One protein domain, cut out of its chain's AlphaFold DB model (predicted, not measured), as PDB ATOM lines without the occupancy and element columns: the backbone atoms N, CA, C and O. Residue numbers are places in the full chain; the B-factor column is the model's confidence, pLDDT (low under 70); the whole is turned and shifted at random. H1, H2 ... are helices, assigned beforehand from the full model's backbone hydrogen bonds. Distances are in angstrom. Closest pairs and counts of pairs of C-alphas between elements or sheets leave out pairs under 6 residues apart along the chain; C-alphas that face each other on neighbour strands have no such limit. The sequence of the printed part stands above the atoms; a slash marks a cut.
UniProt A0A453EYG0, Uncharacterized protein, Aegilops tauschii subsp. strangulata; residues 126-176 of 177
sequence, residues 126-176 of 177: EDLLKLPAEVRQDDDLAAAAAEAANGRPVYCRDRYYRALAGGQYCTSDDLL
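Overview. This is residues 126 to 176 of the 177 residues of an uncharacterized protein of Aegilops tauschii subsp. strangulata (UniProt A0A453EYG0). Picture a flat, open arch: H1 is its crossbar, residues 126 to 138 make one leg without a named element, and three short helices, H2, H3 and H4, gather loosely in the other. Residues 126 to 142, of which 139 to 142 belong to H1, stick out from the body. The printed part has 51 residues, with four named helices in the order H1, H2, H3, H4 and no named strand; the class is all helix, though under half of the residues, 25, are in named elements. The whole is loose, with a radius of gyration of the C-alphas of 12.3 A and spans of 33 by 27 by 14 A.

Arrangement. Past the first leg you reach H1, residues 139 to 148, and after a tight link H2, residues 154 to 157. These two are close but not clearly touching; their closest C-alphas, those of Ala 146 and Val 154, are 8.0 A apart. Another tight link leads to H3, residues 159 to 164. H2 and H3 only just touch, and only at the corner by their link, with 3 pairs of C-alphas within 8 A; the closest are Cys 156 and Arg 162, 5.3 A. A short link leads to H4, residues 172 to 176, which is close to H2 but not clearly touching: the closest C-alphas, Arg 157 and Asp 174, are 6.6 A apart. H1 is apart from H3 and H4. H1 and H3 have every O i to N i+4 pair within hydrogen-bond range; H4 has 0 of 1, but 2 of 2 O i to N i+3 pairs, and H2 is too short for an O i to N i+4 pair.

Along the chain. Find C-alpha 139 at (125.686, 129.158, 91.156); from there H1 runs 14.2 A to C-alpha 148. H2 measures 6.2 A, H3 8.8 A and H4 7.1 A, ending at C-alpha 176, (132.625, 105.027, 73.690).

Size, cuts and confidence. The C-alphas farthest apart, Glu 134 and Leu 176, are 33.8 A apart. The printed part has no cut, and no link between its helices is long. In this model pLDDT is under 70 at residues 126 to 131, 133 to 136 and 175 to 176.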
ATOM      1  N   GLU A 126     131.221 107.306 101.557       64.38
ATOM      2  CA  GLU A 126     130.038 108.166 101.649       64.38
ATOM      3  C   GLU A 126     130.326 109.657 101.887       64.38
ATOM      4  O   GLU A 126     129.524 110.489 101.474       64.38
ATOM      5  N   ASP A 127     131.466 110.012 102.477       63.28
ATOM      6  CA  ASP A 127     131.877 111.403 102.699       63.28
ATOM      7  C   ASP A 127     132.632 111.984 101.493       63.28
ATOM      8  O   ASP A 127     132.566 113.183 101.262       63.28
ATOM      9  N   LEU A 128     133.261 111.144 100.655       61.28
ATOM     10  CA  LEU A 128     133.779 111.561  99.335       61.28
ATOM     11  C   LEU A 128     132.656 111.886  98.338       61.28
ATOM     12  O   LEU A 128     132.853 112.653  97.402       61.28
ATOM     13  N   LEU A 129     131.488 111.267  98.527       64.31
ATOM     14  CA  LEU A 129     130.290 111.462  97.710       64.31
ATOM     15  C   LEU A 129     129.486 112.705  98.117       64.31
ATOM     16  O   LEU A 129     128.616 113.145  97.365       64.31
ATOM     17  N   LYS A 130     129.745 113.269  99.301       63.41
ATOM     18  CA  LYS A 130     129.087 114.487  99.771       63.41
ATOM     19  C   LYS A 130     129.903 115.694  99.336       63.41
ATOM     20  O   LYS A 130     130.990 115.944  99.847       63.41
ATOM     21  N   LEU A 131     129.349 116.459  98.402       65.44
ATOM     22  CA  LEU A 131     129.878 117.776  98.064       65.44
ATOM     23  C   LEU A 131     129.829 118.689  99.307       65.44
ATOM     24  O   LEU A 131     128.824 118.660 100.029       65.44
ATOM     25  N   PRO A 132     130.874 119.502  99.559       70.44
ATOM     26  CA  PRO A 132     130.857 120.519 100.607       70.44
ATOM     27  C   PRO A 132     129.647 121.445 100.448       70.44
ATOM     28  O   PRO A 132     129.276 121.803  99.330       70.44
ATOM     29  N   ALA A 133     129.027 121.842 101.563       67.81
ATOM     30  CA  ALA A 133     127.820 122.674 101.546       67.81
ATOM     31  C   ALA A 133     128.041 124.046 100.883       67.81
ATOM     32  O   ALA A 133     127.092 124.595 100.330       67.81
ATOM     33  N   GLU A 134     129.277 124.550 100.913       67.50
ATOM     34  CA  GLU A 134     129.706 125.789 100.251       67.50
ATOM     35  C   GLU A 134     129.645 125.641  98.724       67.50
ATOM     36  O   GLU A 134     128.871 126.330  98.072       67.50
ATOM     37  N   VAL A 135     130.304 124.616  98.170       69.56
ATOM     38  CA  VAL A 135     130.317 124.325  96.719       69.56
ATOM     39  C   VAL A 135     128.912 124.054  96.165       69.56
ATOM     40  O   VAL A 135     128.648 124.255  94.983       69.56
ATOM     41  N   ARG A 136     127.984 123.582  97.009       67.31
ATOM     42  CA  ARG A 136     126.595 123.307  96.619       67.31
ATOM     43  C   ARG A 136     125.762 124.576  96.384       67.31
ATOM     44  O   ARG A 136     124.730 124.466  95.728       67.31
ATOM     45  N   GLN A 137     126.154 125.721  96.943       77.00
ATOM     46  CA  GLN A 137     125.403 126.980  96.848       77.00
ATOM     47  C   GLN A 137     125.994 127.963  95.822       77.00
ATOM     48  O   GLN A 137     125.379 128.991  95.552       77.00
ATOM     49  N   ASP A 138     127.147 127.644  95.232       82.19
ATOM     50  CA  ASP A 138     127.846 128.520  94.290       82.19
ATOM     51  C   ASP A 138     127.314 128.362  92.850       82.19
ATOM     52  O   ASP A 138     127.825 127.564  92.055       82.19
ATOM     53  N   ASP A 139     126.301 129.157  92.495       81.94
ATOM     54  CA  ASP A 139     125.686 129.158  91.156       81.94
ATOM     55  C   ASP A 139     126.674 129.557  90.037       81.94
ATOM     56  O   ASP A 139     126.626 128.997  88.939       81.94
ATOM     57  N   ASP A 140     127.626 130.458  90.312       84.56
ATOM     58  CA  ASP A 140     128.649 130.892  89.344       84.56
ATOM     59  C   ASP A 140     129.610 129.752  88.968       84.56
ATOM     60  O   ASP A 140     129.982 129.572  87.804       84.56
ATOM     61  N   LEU A 141     129.988 128.935  89.954       79.94
ATOM     62  CA  LEU A 141     130.841 127.770  89.741       79.94
ATOM     63  C   LEU A 141     130.088 126.681  88.969       79.94
ATOM     64  O   LEU A 141     130.659 126.035  88.084       79.94
ATOM     65  N   ALA A 142     128.798 126.500  89.269       76.19
ATOM     66  CA  ALA A 142     127.929 125.588  88.537       76.19
ATOM     67  C   ALA A 142     127.768 126.010  87.066       76.19
ATOM     68  O   ALA A 142     127.845 125.160  86.174       76.19
ATOM     69  N   ALA A 143     127.618 127.312  86.798       80.19
ATOM     70  CA  ALA A 143     127.541 127.861  85.448       80.19
ATOM     71  C   ALA A 143     128.851 127.657  84.665       80.19
ATOM     72  O   ALA A 143     128.819 127.156  83.539       80.19
ATOM     73  N   ALA A 144     130.005 127.937  85.280       82.12
ATOM     74  CA  ALA A 144     131.314 127.716  84.661       82.12
ATOM     75  C   ALA A 144     131.574 126.228  84.347       82.12
ATOM     76  O   ALA A 144     132.111 125.884  83.291       82.12
ATOM     77  N   ALA A 145     131.158 125.321  85.237       76.94
ATOM     78  CA  ALA A 145     131.257 123.882  85.007       76.94
ATOM     79  C   ALA A 145     130.330 123.405  83.873       76.94
ATOM     80  O   ALA A 145     130.721 122.536  83.090       76.94
ATOM     81  N   ALA A 146     129.127 123.978  83.763       78.38
ATOM     82  CA  ALA A 146     128.189 123.687  82.684       78.38
ATOM     83  C   ALA A 146     128.697 124.191  81.324       78.38
ATOM     84  O   ALA A 146     128.585 123.471  80.331       78.38
ATOM     85  N   GLU A 147     129.308 125.376  81.275       80.94
ATOM     86  CA  GLU A 147     129.932 125.919  80.064       80.94
ATOM     87  C   GLU A 147     131.121 125.055  79.618       80.94
ATOM     88  O   GLU A 147     131.176 124.619  78.469       80.94
ATOM     89  N   ALA A 148     132.002 124.671  80.549       80.62
ATOM     90  CA  ALA A 148     133.116 123.760  80.275       80.62
ATOM     91  C   ALA A 148     132.663 122.352  79.831       80.62
ATOM     92  O   ALA A 148     133.425 121.609  79.207       80.62
ATOM     93  N   ALA A 149     131.433 121.961  80.169       76.25
ATOM     94  CA  ALA A 149     130.818 120.702  79.765       76.25
ATOM     95  C   ALA A 149     129.877 120.840  78.555       76.25
ATOM     96  O   ALA A 149     129.216 119.862  78.204       76.25
ATOM     97  N   ASN A 150     129.812 122.002  77.892       79.06
ATOM     98  CA  ASN A 150     128.905 122.272  76.768       79.06
ATOM     99  C   ASN A 150     127.428 121.959  77.092       79.06
ATOM    100  O   ASN A 150     126.721 121.352  76.286       79.06
ATOM    101  N   GLY A 151     126.973 122.298  78.304       77.31
ATOM    102  CA  GLY A 151     125.608 122.048  78.779       77.31
ATOM    103  C   GLY A 151     125.287 120.577  79.079       77.31
ATOM    104  O   GLY A 151     124.131 120.245  79.345       77.31
ATOM    105  N   ARG A 152     126.284 119.684  79.040       81.75
ATOM    106  CA  ARG A 152     126.123 118.257  79.348       81.75
ATOM    107  C   ARG A 152     126.228 118.021  80.858       81.75
ATOM    108  O   ARG A 152     127.078 118.632  81.511       81.75
ATOM    109  N   PRO A 153     125.425 117.115  81.438       82.00
ATOM    110  CA  PRO A 153     125.505 116.848  82.864       82.00
ATOM    111  C   PRO A 153     126.809 116.129  83.240       82.00
ATOM    112  O   PRO A 153     127.275 115.223  82.550       82.00
ATOM    113  N   VAL A 154     127.384 116.507  84.386       80.00
ATOM    114  CA  VAL A 154     128.713 116.050  84.841       80.00
ATOM    115  C   VAL A 154     128.791 114.527  85.017       80.00
ATOM    116  O   VAL A 154     129.832 113.929  84.741       80.00
ATOM    117  N   TYR A 155     127.684 113.873  85.390       82.00
ATOM    118  CA  TYR A 155     127.633 112.415  85.551       82.00
ATOM    119  C   TYR A 155     127.849 111.641  84.244       82.00
ATOM    120  O   TYR A 155     128.104 110.438  84.294       82.00
ATOM    121  N   CYS A 156     127.765 112.291  83.075       83.88
ATOM    122  CA  CYS A 156     128.009 111.631  81.798       83.88
ATOM    123  C   CYS A 156     129.467 111.219  81.613       83.88
ATOM    124  O   CYS A 156     129.698 110.326  80.811       83.88
ATOM    125  N   ARG A 157     130.440 111.787  82.336       80.62
ATOM    126  CA  ARG A 157     131.861 111.413  82.190       80.62
ATOM    127  C   ARG A 157     132.209 110.073  82.838       80.62
ATOM    128  O   ARG A 157     133.108 109.391  82.363       80.62
ATOM    129  N   ASP A 158     131.473 109.681  83.873       83.56
ATOM    130  CA  ASP A 158     131.739 108.463  84.634       83.56
ATOM    131  C   ASP A 158     130.714 107.371  84.331       83.56
ATOM    132  O   ASP A 158     129.517 107.527  84.581       83.56
ATOM    133  N   ARG A 159     131.187 106.199  83.890       80.81
ATOM    134  CA  ARG A 159     130.330 105.038  83.581       80.81
ATOM    135  C   ARG A 159     129.428 104.625  84.752       80.81
ATOM    136  O   ARG A 159     128.280 104.244  84.535       80.81
ATOM    137  N   TYR A 160     129.937 104.705  85.985       82.56
ATOM    138  CA  TYR A 160     129.188 104.342  87.191       82.56
ATOM    139  C   TYR A 160     128.008 105.291  87.453       82.56
ATOM    140  O   TYR A 160     126.878 104.833  87.614       82.56
ATOM    141  N   TYR A 161     128.242 106.606  87.445       80.38
ATOM    142  CA  TYR A 161     127.183 107.592  87.691       80.38
ATOM    143  C   TYR A 161     126.210 107.705  86.517       80.38
ATOM    144  O   TYR A 161     125.011 107.871  86.734       80.38
ATOM    145  N   ARG A 162     126.688 107.513  85.283       85.88
ATOM    146  CA  ARG A 162     125.844 107.413  84.088       85.88
ATOM    147  C   ARG A 162     124.833 106.271  84.189       85.88
ATOM    148  O   ARG A 162     123.659 106.475  83.889       85.88
ATOM    149  N   ALA A 163     125.273 105.092  84.637       81.06
ATOM    150  CA  ALA A 163     124.395 103.938  84.823       81.06
ATOM    151  C   ALA A 163     123.331 104.181  85.907       81.06
ATOM    152  O   ALA A 163     122.200 103.723  85.770       81.06
ATOM    153  N   LEU A 164     123.675 104.928  86.958       84.19
ATOM    154  CA  LEU A 164     122.773 105.228  88.070       84.19
ATOM    155  C   LEU A 164     121.731 106.304  87.717       84.19
ATOM    156  O   LEU A 164     120.584 106.205  88.140       84.19
ATOM    157  N   ALA A 165     122.114 107.302  86.917       83.06
ATOM    158  CA  ALA A 165     121.243 108.395  86.472       83.06
ATOM    159  C   ALA A 165     120.413 108.067  85.211       83.06
ATOM    160  O   ALA A 165     119.661 108.911  84.732       83.06
ATOM    161  N   GLY A 166     120.550 106.860  84.649       80.44
ATOM    162  CA  GLY A 166     119.791 106.418  83.472       80.44
ATOM    163  C   GLY A 166     120.328 106.916  82.125       80.44
ATOM    164  O   GLY A 166     119.686 106.699  81.104       80.44
ATOM    165  N   GLY A 167     121.499 107.566  82.100       76.81
ATOM    166  CA  GLY A 167     122.216 107.957  80.875       76.81
ATOM    167  C   GLY A 167     121.499 108.958  79.961       76.81
ATOM    168  O   GLY A 167     121.971 109.222  78.856       76.81
ATOM    169  N   GLN A 168     120.371 109.514  80.398       75.12
ATOM    170  CA  GLN A 168     119.615 110.494  79.634       75.12
ATOM    171  C   GLN A 168     120.452 111.777  79.505       75.12
ATOM    172  O   GLN A 168     121.139 112.157  80.445       75.12
ATOM    173  N   TYR A 169     120.432 112.430  78.340       78.38
ATOM    174  CA  TYR A 169     121.212 113.650  78.048       78.38
ATOM    175  C   TYR A 169     122.737 113.478  77.867       78.38
ATOM    176  O   TYR A 169     123.433 114.476  77.677       78.38
ATOM    177  N   CYS A 170     123.263 112.246  77.855       81.88
ATOM    178  CA  CYS A 170     124.641 111.980  77.422       81.88
ATOM    179  C   CYS A 170     124.735 111.852  75.895       81.88
ATOM    180  O   CYS A 170     123.782 111.436  75.234       81.88
ATOM    181  N   THR A 171     125.890 112.193  75.325       81.19
ATOM    182  CA  THR A 171     126.115 112.085  73.876       81.19
ATOM    183  C   THR A 171     126.693 110.726  73.491       81.19
ATOM    184  O   THR A 171     127.215 110.006  74.341       81.19
ATOM    185  N   SER A 172     126.618 110.362  72.206       76.50
ATOM    186  CA  SER A 172     127.197 109.111  71.692       76.50
ATOM    187  C   SER A 172     128.693 108.993  71.979       76.50
ATOM    188  O   SER A 172     129.172 107.896  72.249       76.50
ATOM    189  N   ASP A 173     129.408 110.119  71.981       79.00
ATOM    190  CA  ASP A 173     130.850 110.172  72.234       79.00
ATOM    191  C   ASP A 173     131.193 109.754  73.670       79.00
ATOM    192  O   ASP A 173     132.220 109.124  73.908       79.00
ATOM    193  N   ASP A 174     130.300 110.031  74.626       74.50
ATOM    194  CA  ASP A 174     130.487 109.647  76.025       74.50
ATOM    195  C   ASP A 174     130.335 108.127  76.205       74.50
ATOM    196  O   ASP A 174     130.922 107.552  77.115       74.50
ATOM    197  N   LEU A 175     129.574 107.448  75.337       69.06
ATOM    198  CA  LEU A 175     129.318 106.002  75.414       69.06
ATOM    199  C   LEU A 175     130.491 105.133  74.943       69.06
ATOM    200  O   LEU A 175     130.483 103.930  75.198       69.06
ATOM    201  N   LEU A 176     131.467 105.727  74.250       67.00
ATOM    202  CA  LEU A 176     132.625 105.027  73.690       67.00
ATOM    203  C   LEU A 176     133.809 104.918  74.671       67.00
ATOM    204  O   LEU A 176     134.700 104.105  74.432       67.00
TER     205      LEU A 176